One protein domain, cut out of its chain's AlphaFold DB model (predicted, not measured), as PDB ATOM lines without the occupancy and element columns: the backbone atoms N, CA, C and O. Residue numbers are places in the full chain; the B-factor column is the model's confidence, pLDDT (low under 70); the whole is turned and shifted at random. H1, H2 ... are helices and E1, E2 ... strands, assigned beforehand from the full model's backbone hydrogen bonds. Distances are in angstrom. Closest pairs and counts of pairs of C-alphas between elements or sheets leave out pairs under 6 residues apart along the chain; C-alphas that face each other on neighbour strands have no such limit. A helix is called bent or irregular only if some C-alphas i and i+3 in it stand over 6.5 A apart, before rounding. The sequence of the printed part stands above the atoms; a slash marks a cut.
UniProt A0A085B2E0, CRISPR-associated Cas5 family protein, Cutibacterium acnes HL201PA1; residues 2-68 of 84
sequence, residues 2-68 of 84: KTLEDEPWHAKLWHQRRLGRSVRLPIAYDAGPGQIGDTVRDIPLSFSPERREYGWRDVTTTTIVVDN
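Overview. This is residues 2 to 68 of the 84 residues of the protein "CRISPR-associated Cas5 family protein" of Cutibacterium acnes HL201PA1 (UniProt A0A085B2E0). A long, bent and strongly twisted ribbon of three strands: E3 runs its length, with E2 beside its first part and E1 beside its later part. The chain stretch before E1, with two short helices, lies near the E1 end, where H1 only grazes the sheet. The printed part has 67 residues, in the order H1, H2, E1, E2, E3; the sheet order is E1, E3, E2, all antiparallel, and the class is mixed, helices and strands. It is only just extended, close to loose, with a radius of gyration of the C-alphas of 16.7 A and spans of 48 by 32 by 18 A.

Arrangement. The inner strand E3, residues 53 to 67, bends by 63 degrees at residue 56. Its pairing is staggered: residues 59 to 67 pair with edge strand E1, residues 22 to 30, antiparallel at 155 degrees, with N 25 and O 64 at 2.8 A. Residues 53 to 59 pair with edge strand E2, residues 38 to 46, antiparallel at 129 degrees, with N 40 and O 57 at 2.8 A; E2 and E3 form a hairpin. H1, residues 2 to 5, grazes the sheet with residues 4 to 5; its closest C-alpha pair with E3 is Glu 5 and Ile 64, 6.9 A. H2, residues 13 to 17, is not on the sheet and is apart from H1, E2 and E3. Every O i to N i+4 pair is within hydrogen-bond range in H2; H1 is too short for one.

Along the chain. H1 begins at C-alpha 2 (-24.086, 47.544, -32.084) and measures 5.2 A, H2 6.2 A. E1 measures 26.0 A, E2 22.1 A, and E3 40.9 A, ending at C-alpha 67 (-31.635, 62.935, -32.397).

Size, cuts and confidence. The C-alphas farthest apart, Arg 21 and Glu 50, are 49.3 A apart. The printed part has no cut, and no link is long. Mean pLDDT of the printed part is 92.5; residue 2 is under 70.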
ATOM      1  N   LYS A   2     -24.321  46.544 -33.146       65.94
ATOM      2  CA  LYS A   2     -24.086  47.544 -32.084       65.94
ATOM      3  C   LYS A   2     -23.207  48.746 -32.481       65.94
ATOM      4  O   LYS A   2     -23.553  49.878 -32.202       65.94
ATOM      5  N   THR A   3     -22.122  48.520 -33.227       82.44
ATOM      6  CA  THR A   3     -21.226  49.601 -33.678       82.44
ATOM      7  C   THR A   3     -21.902  50.655 -34.563       82.44
ATOM      8  O   THR A   3     -21.568  51.821 -34.443       82.44
ATOM      9  N   LEU A   4     -22.838  50.275 -35.442       85.00
ATOM     10  CA  LEU A   4     -23.535  51.233 -36.315       85.00
ATOM     11  C   LEU A   4     -24.680  51.956 -35.600       85.00
ATOM     12  O   LEU A   4     -25.106  53.010 -36.054       85.00
ATOM     13  N   GLU A   5     -25.190  51.381 -34.514       87.19
ATOM     14  CA  GLU A   5     -26.238  51.995 -33.696       87.19
ATOM     15  C   GLU A   5     -25.673  53.143 -32.849       87.19
ATOM     16  O   GLU A   5     -26.354  54.144 -32.648       87.19
ATOM     17  N   ASP A   6     -24.417  53.007 -32.413       87.88
ATOM     18  CA  ASP A   6     -23.705  53.993 -31.593       87.88
ATOM     19  C   ASP A   6     -22.918  55.031 -32.428       87.88
ATOM     20  O   ASP A   6     -22.388  56.001 -31.880       87.88
ATOM     21  N   GLU A   7     -22.805  54.839 -33.746       90.81
ATOM     22  CA  GLU A   7     -22.035  55.727 -34.623       90.81
ATOM     23  C   GLU A   7     -22.756  57.076 -34.816       90.81
ATOM     24  O   GLU A   7     -23.948  57.101 -35.146       90.81
ATOM     25  N   PRO A   8     -22.056  58.220 -34.669       91.25
ATOM     26  CA  PRO A   8     -22.648  59.526 -34.912       91.25
ATOM     27  C   PRO A   8     -23.252  59.654 -36.310       91.25
ATOM     28  O   PRO A   8     -22.697  59.208 -37.313       91.25
ATOM     29  N   TRP A   9     -24.385  60.343 -36.405       92.50
ATOM     30  CA  TRP A   9     -25.007  60.594 -37.696       92.50
ATOM     31  C   TRP A   9     -24.225  61.640 -38.511       92.50
ATOM     32  O   TRP A   9     -24.199  62.825 -38.184       92.50
ATOM     33  N   HIS A  10     -23.628  61.202 -39.624       93.00
ATOM     34  CA  HIS A  10     -22.703  62.002 -40.447       93.00
ATOM     35  C   HIS A  10     -23.350  62.835 -41.569       93.00
ATOM     36  O   HIS A  10     -22.655  63.311 -42.473       93.00
ATOM     37  N   ALA A  11     -24.674  63.022 -41.568       93.31
ATOM     38  CA  ALA A  11     -25.310  63.869 -42.581       93.31
ATOM     39  C   ALA A  11     -24.763  65.306 -42.541       93.31
ATOM     40  O   ALA A  11     -24.488  65.869 -41.484       93.31
ATOM     41  N   LYS A  12     -24.628  65.936 -43.713       94.88
ATOM     42  CA  LYS A  12     -24.205  67.341 -43.805       94.88
ATOM     43  C   LYS A  12     -25.239  68.261 -43.146       94.88
ATOM     44  O   LYS A  12     -26.435  68.002 -43.238       94.88
ATOM     45  N   LEU A  13     -24.792  69.386 -42.582       92.94
ATOM     46  CA  LEU A  13     -25.657  70.348 -41.876       92.94
ATOM     47  C   LEU A  13     -26.878  70.800 -42.690       92.94
ATOM     48  O   LEU A  13     -27.970  70.907 -42.141       92.94
ATOM     49  N   TRP A  14     -26.716  71.048 -43.995       91.88
ATOM     50  CA  TRP A  14     -27.838  71.438 -44.856       91.88
ATOM     51  C   TRP A  14     -28.924  70.355 -44.910       91.88
ATOM     52  O   TRP A  14     -30.102  70.677 -44.949       91.88
ATOM     53  N   HIS A  15     -28.533  69.079 -44.875       92.44
ATOM     54  CA  HIS A  15     -29.452  67.947 -44.905       92.44
ATOM     55  C   HIS A  15     -30.108  67.744 -43.539       92.44
ATOM     56  O   HIS A  15     -31.306  67.511 -43.460       92.44
ATOM     57  N   GLN A  16     -29.335  67.897 -42.460       92.81
ATOM     58  CA  GLN A  16     -29.859  67.848 -41.095       92.81
ATOM     59  C   GLN A  16     -30.951  68.906 -40.869       92.81
ATOM     60  O   GLN A  16     -31.989  68.598 -40.301       92.81
ATOM     61  N   ARG A  17     -30.772  70.130 -41.384       91.31
ATOM     62  CA  ARG A  17     -31.756  71.221 -41.250       91.31
ATOM     63  C   ARG A  17     -33.081  70.985 -41.974       91.31
ATOM     64  O   ARG A  17     -34.080  71.572 -41.582       91.31
ATOM     65  N   ARG A  18     -33.091  70.158 -43.023       89.19
ATOM     66  CA  ARG A  18     -34.307  69.816 -43.786       89.19
ATOM     67  C   ARG A  18     -35.139  68.720 -43.123       89.19
ATOM     68  O   ARG A  18     -36.224  68.409 -43.597       89.19
ATOM     69  N   LEU A  19     -34.610  68.088 -42.078       90.75
ATOM     70  CA  LEU A  19     -35.266  67.002 -41.368       90.75
ATOM     71  C   LEU A  19     -35.735  67.467 -39.989       90.75
ATOM     72  O   LEU A  19     -35.204  68.422 -39.423       90.75
ATOM     73  N   GLY A  20     -36.716  66.750 -39.441       91.50
ATOM     74  CA  GLY A  20     -37.192  66.963 -38.076       91.50
ATOM     75  C   GLY A  20     -36.131  66.645 -37.025       91.50
ATOM     76  O   GLY A  20     -35.043  66.143 -37.335       91.50
ATOM     77  N   ARG A  21     -36.460  66.910 -35.759       93.38
ATOM     78  CA  ARG A  21     -35.561  66.639 -34.624       93.38
ATOM     79  C   ARG A  21     -35.367  65.157 -34.340       93.38
ATOM     80  O   ARG A  21     -34.367  64.777 -33.754       93.38
ATOM     81  N   SER A  22     -36.289  64.312 -34.787       93.88
ATOM     82  CA  SER A  22     -36.172  62.861 -34.686       93.88
ATOM     83  C   SER A  22     -36.113  62.245 -36.076       93.88
ATOM     84  O   SER A  22     -37.053  62.379 -36.861       93.88
ATOM     85  N   VAL A  23     -35.006  61.570 -36.394       94.38
ATOM     86  CA  VAL A  23     -34.769  61.005 -37.727       94.38
ATOM     87  C   VAL A  23     -34.697  59.486 -37.648       94.38
ATOM     88  O   VAL A  23     -33.911  58.920 -36.890       94.38
ATOM     89  N   ARG A  24     -35.520  58.814 -38.458       94.94
ATOM     90  CA  ARG A  24     -35.510  57.354 -38.617       94.94
ATOM     91  C   ARG A  24     -34.489  56.975 -39.683       94.94
ATOM     92  O   ARG A  24     -34.694  57.281 -40.856       94.94
ATOM     93  N   LEU A  25     -33.410  56.311 -39.285       94.50
ATOM     94  CA  LEU A  25     -32.345  55.881 -40.186       94.50
ATOM     95  C   LEU A  25     -32.412  54.365 -40.396       94.50
ATOM     96  O   LEU A  25     -32.236  53.613 -39.431       94.50
ATOM     97  N   PRO A  26     -32.669  53.892 -41.628       94.31
ATOM     98  CA  PRO A  26     -32.566  52.478 -41.937       94.31
ATOM     99  C   PRO A  26     -31.095  52.051 -41.998       94.31
ATOM    100  O   PRO A  26     -30.256  52.746 -42.570       94.31
ATOM    101  N   ILE A  27     -30.792  50.882 -41.442       93.94
ATOM    102  CA  ILE A  27     -29.492  50.217 -41.548       93.94
ATOM    103  C   ILE A  27     -29.723  48.883 -42.247       93.94
ATOM    104  O   ILE A  27     -30.387  48.005 -41.694       93.94
ATOM    105  N   ALA A  28     -29.158  48.738 -43.442       93.31
ATOM    106  CA  ALA A  28     -29.134  47.485 -44.182       93.31
ATOM    107  C   ALA A  28     -27.825  46.736 -43.900       93.31
ATOM    108  O   ALA A  28     -26.747  47.334 -43.927       93.31
ATOM    109  N   TYR A  29     -27.914  45.441 -43.616       92.62
ATOM    110  CA  TYR A  29     -26.765  44.585 -43.329       92.62
ATOM    111  C   TYR A  29     -27.026  43.145 -43.779       92.62
ATOM    112  O   TYR A  29     -28.172  42.754 -43.997       92.62
ATOM    113  N   ASP A  30     -25.961  42.358 -43.931       93.88
ATOM    114  CA  ASP A  30     -26.082  40.952 -44.326       93.88
ATOM    115  C   ASP A  30     -26.851  40.165 -43.259       93.88
ATOM    116  O   ASP A  30     -26.538  40.236 -42.065       93.88
ATOM    117  N   ALA A  31     -27.868  39.426 -43.691       94.00
ATOM    118  CA  ALA A  31     -28.695  38.624 -42.811       94.00
ATOM    119  C   ALA A  31     -27.867  37.481 -42.207       94.00
ATOM    120  O   ALA A  31     -27.215  36.704 -42.908       94.00
ATOM    121  N   GLY A  32     -27.900  37.372 -40.881       90.69
ATOM    122  CA  GLY A  32     -27.343  36.235 -40.164       90.69
ATOM    123  C   GLY A  32     -28.230  34.987 -40.272       90.69
ATOM    124  O   GLY A  32     -29.370  35.055 -40.739       90.69
ATOM    125  N   PRO A  33     -27.749  33.829 -39.788       89.44
ATOM    126  CA  PRO A  33     -28.517  32.587 -39.811       89.44
ATOM    127  C   PRO A  33     -29.891  32.737 -39.142       89.44
ATOM    128  O   PRO A  33     -29.986  33.148 -37.987       89.44
ATOM    129  N   GLY A  34     -30.956  32.381 -39.864       89.44
ATOM    130  CA  GLY A  34     -32.337  32.435 -39.368       89.44
ATOM    131  C   GLY A  34     -32.982  33.825 -39.377       89.44
ATOM    132  O   GLY A  34     -34.151  33.941 -39.009       89.44
ATOM    133  N   GLN A  35     -32.269  34.871 -39.807       92.19
ATOM    134  CA  GLN A  35     -32.881  36.174 -40.055       92.19
ATOM    135  C   GLN A  35     -33.568  36.176 -41.420       92.19
ATOM    136  O   GLN A  35     -33.027  35.681 -42.404       92.19
ATOM    137  N   ILE A  36     -34.766  36.752 -41.473       91.12
ATOM    138  CA  ILE A  36     -35.475  36.973 -42.731       91.12
ATOM    139  C   ILE A  36     -34.895  38.241 -43.368       91.12
ATOM    140  O   ILE A  36     -34.751  39.276 -42.706       91.12
ATOM    141  N   GLY A  37     -34.552  38.148 -44.645       92.75
ATOM    142  CA  GLY A  37     -34.018  39.245 -45.437       92.75
ATOM    143  C   GLY A  37     -34.410  39.098 -46.899       92.75
ATOM    144  O   GLY A  37     -34.936  38.065 -47.314       92.75
ATOM    145  N   ASP A  38     -34.148  40.146 -47.662       94.81
ATOM    146  CA  ASP A  38     -34.351  40.166 -49.101       94.81
ATOM    147  C   ASP A  38     -33.131  39.562 -49.800       94.81
ATOM    148  O   ASP A  38     -31.992  39.959 -49.544       94.81
ATOM    149  N   THR A  39     -33.363  38.617 -50.711       95.31
ATOM    150  CA  THR A  39     -32.298  37.978 -51.488       95.31
ATOM    151  C   THR A  39     -31.891  38.863 -52.670       95.31
ATOM    152  O   THR A  39     -32.664  39.081 -53.606       95.31
ATOM    153  N   VAL A  40     -30.653  39.357 -52.657       95.44
ATOM    154  CA  VAL A  40     -30.091  40.302 -53.633       95.44
ATOM    155  C   VAL A  40     -28.878  39.692 -54.334       95.44
ATOM    156  O   VAL A  40     -28.089  38.972 -53.726       95.44
ATOM    157  N   ARG A  41     -28.715  39.973 -55.634       95.00
ATOM    158  CA  ARG A  41     -27.604  39.467 -56.455       95.00
ATOM    159  C   ARG A  41     -26.554  40.534 -56.749       95.00
ATOM    160  O   ARG A  41     -26.495  41.054 -57.863       95.00
ATOM    161  N   ASP A  42     -25.728  40.868 -55.769       94.44
ATOM    162  CA  ASP A  42     -24.748  41.955 -55.882       94.44
ATOM    163  C   ASP A  42     -23.328  41.592 -55.421       94.44
ATOM    164  O   ASP A  42     -22.411  42.387 -55.635       94.44
ATOM    165  N   ILE A  43     -23.101  40.392 -54.870       93.06
ATOM    166  CA  ILE A  43     -21.752  39.938 -54.508       93.06
ATOM    167  C   ILE A  43     -20.950  39.726 -55.792       93.06
ATOM    168  O   ILE A  43     -21.298  38.837 -56.561       93.06
ATOM    169  N   PRO A  44     -19.866  40.464 -56.060       94.00
ATOM    170  CA  PRO A  44     -19.100  40.255 -57.279       94.00
ATOM    171  C   PRO A  44     -18.307  38.943 -57.196       94.00
ATOM    172  O   PRO A  44     -17.441  38.783 -56.340       94.00
ATOM    173  N   LEU A  45     -18.588  38.012 -58.107       94.50
ATOM    174  CA  LEU A  45     -17.844  36.754 -58.263       94.50
ATOM    175  C   LEU A  45     -16.807  36.848 -59.387       94.50
ATOM    176  O   LEU A  45     -15.728  36.277 -59.286       94.50
ATOM    177  N   SER A  46     -17.126  37.589 -60.450       94.75
ATOM    178  CA  SER A  46     -16.211  37.869 -61.556       94.75
ATOM    179  C   SER A  46     -16.351  39.321 -61.987       94.75
ATOM    180  O   SER A  46     -17.459  39.802 -62.230       94.75
ATOM    181  N   PHE A  47     -15.213  39.996 -62.129       91.50
ATOM    182  CA  PHE A  47     -15.115  41.342 -62.692       91.50
ATOM    183  C   PHE A  47     -14.684  41.345 -64.168       91.50
ATOM    184  O   PHE A  47     -14.499  42.425 -64.726       91.50
ATOM    185  N   SER A  48     -14.510  40.172 -64.801       93.88
ATOM    186  CA  SER A  48     -14.157  40.090 -66.227       93.88
ATOM    187  C   SER A  48     -15.200  40.840 -67.069       93.88
ATOM    188  O   SER A  48     -16.401  40.605 -66.890       93.88
ATOM    189  N   PRO A  49     -14.778  41.732 -67.983       90.31
ATOM    190  CA  PRO A  49     -15.691  42.433 -68.883       90.31
ATOM    191  C   PRO A  49     -16.497  41.484 -69.778       90.31
ATOM    192  O   PRO A  49     -17.655  41.758 -70.080       90.31
ATOM    193  N   GLU A  50     -15.899  40.361 -70.177       93.31
ATOM    194  CA  GLU A  50     -16.509  39.356 -71.048       93.31
ATOM    195  C   GLU A  50     -17.588  38.550 -70.318       93.31
ATOM    196  O   GLU A  50     -18.574  38.128 -70.926       93.31
ATOM    197  N   ARG A  51     -17.417  38.330 -69.007       90.44
ATOM    198  CA  ARG A  51     -18.380  37.603 -68.176       90.44
ATOM    199  C   ARG A  51     -18.354  38.102 -66.737       90.44
ATOM    200  O   ARG A  51     -17.740  37.500 -65.850       90.44
ATOM    201  N   ARG A  52     -19.076  39.199 -66.504       94.56
ATOM    202  CA  ARG A  52     -19.306  39.725 -65.158       94.56
ATOM    203  C   ARG A  52     -20.311  38.839 -64.430       94.56
ATOM    204  O   ARG A  52     -21.421  38.625 -64.916       94.56
ATOM    205  N   GLU A  53     -19.925  38.327 -63.269       95.75
ATOM    206  CA  GLU A  53     -20.755  37.414 -62.482       95.75
ATOM    207  C   GLU A  53     -20.995  37.968 -61.092       95.75
ATOM    208  O   GLU A  53     -20.084  38.501 -60.456       95.75
ATOM    209  N   TYR A  54     -22.220  37.767 -60.614       96.50
ATOM    210  CA  TYR A  54     -22.621  38.123 -59.267       96.50
ATOM    211  C   TYR A  54     -23.256  36.928 -58.557       96.50
ATOM    212  O   TYR A  54     -23.993  36.146 -59.172       96.50
ATOM    213  N   GLY A  55     -22.953  36.794 -57.274       94.81
ATOM    214  CA  GLY A  55     -23.538  35.861 -56.329       94.81
ATOM    215  C   GLY A  55     -24.684  36.502 -55.558       94.81
ATOM    216  O   GLY A  55     -24.960  37.694 -55.702       94.81
ATOM    217  N   TRP A  56     -25.351  35.682 -54.758       95.94
ATOM    218  CA  TRP A  56     -26.508  36.072 -53.962       95.94
ATOM    219  C   TRP A  56     -26.117  36.308 -52.504       95.94
ATOM    220  O   TRP A  56     -25.256  35.599 -51.981       95.94
ATOM    221  N   ARG A  57     -26.786  37.257 -51.852       94.75
ATOM    222  CA  ARG A  57     -26.808  37.430 -50.397       94.75
ATOM    223  C   ARG A  57     -28.199  37.798 -49.925       94.75
ATOM    224  O   ARG A  57     -28.949  38.427 -50.665       94.75
ATOM    225  N   ASP A  58     -28.490  37.466 -48.679       96.44
ATOM    226  CA  ASP A  58     -29.686  37.950 -48.006       96.44
ATOM    227  C   ASP A  58     -29.329  39.211 -47.222       96.44
ATOM    228  O   ASP A  58     -28.359  39.232 -46.462       96.44
ATOM    229  N   VAL A  59     -30.098  40.276 -47.421       95.56
ATOM    230  CA  VAL A  59     -29.918  41.563 -46.748       95.56
ATOM    231  C   VAL A  59     -31.126  41.808 -45.864       95.56
ATOM    232  O   VAL A  59     -32.266  41.748 -46.315       95.56
ATOM    233  N   THR A  60     -30.889  42.104 -44.594       95.31
ATOM    234  CA  THR A  60     -31.942  42.499 -43.662       95.31
ATOM    235  C   THR A  60     -31.791  43.974 -43.303       95.31
ATOM    236  O   THR A  60     -30.704  44.549 -43.394       95.31
ATOM    237  N   THR A  61     -32.896  44.609 -42.919       94.06
ATOM    238  CA  THR A  61     -32.926  46.037 -42.587       94.06
ATOM    239  C   THR A  61     -33.474  46.233 -41.182       94.06
ATOM    240  O   THR A  61     -34.523  45.699 -40.833       94.06
ATOM    241  N   THR A  62     -32.785  47.039 -40.379       92.81
ATOM    242  CA  THR A  62     -33.320  47.589 -39.127       92.81
ATOM    243  C   THR A  62     -33.521  49.094 -39.260       92.81
ATOM    244  O   THR A  62     -33.022  49.709 -40.199       92.81
ATOM    245  N   THR A  63     -34.225  49.715 -38.321       94.62
ATOM    246  CA  THR A  63     -34.332  51.175 -38.234       94.62
ATOM    247  C   THR A  63     -33.923  51.636 -36.848       94.62
ATOM    248  O   THR A  63     -34.477  51.159 -35.860       94.62
ATOM    249  N   ILE A  64     -33.015  52.607 -36.785       94.44
ATOM    250  CA  ILE A  64     -32.699  53.337 -35.556       94.44
ATOM    251  C   ILE A  64     -33.317  54.732 -35.596       94.44
ATOM    252  O   ILE A  64     -33.624  55.265 -36.664       94.44
ATOM    253  N   VAL A  65     -33.507  55.323 -34.423       94.25
ATOM    254  CA  VAL A  65     -33.950  56.709 -34.284       94.25
ATOM    255  C   VAL A  65     -32.791  57.510 -33.719       94.25
ATOM    256  O   VAL A  65     -32.274  57.163 -32.660       94.25
ATOM    257  N   VAL A  66     -32.399  58.571 -34.417       93.56
ATOM    258  CA  VAL A  66     -31.349  59.490 -33.969       93.56
ATOM    259  C   VAL A  66     -31.928  60.869 -33.685       93.56
ATOM    260  O   VAL A  66     -32.868  61.313 -34.353       93.56
ATOM    261  N   ASP A  67     -31.352  61.534 -32.687       93.69
ATOM    262  CA  ASP A  67     -31.635  62.935 -32.397       93.69
ATOM    263  C   ASP A  67     -30.893  63.840 -33.389       93.69
ATOM    264  O   ASP A  67     -29.718  63.632 -33.706       93.69
ATOM    265  N   ASN A  68     -31.600  64.841 -33.893       94.06
ATOM    266  CA  ASN A  68     -31.107  65.817 -34.844       94.06
ATOM    267  C   ASN A  68     -31.189  67.217 -34.217       94.06
ATOM    268  O   ASN A  68     -32.210  67.899 -34.362       94.06
TER     269      ASN A  68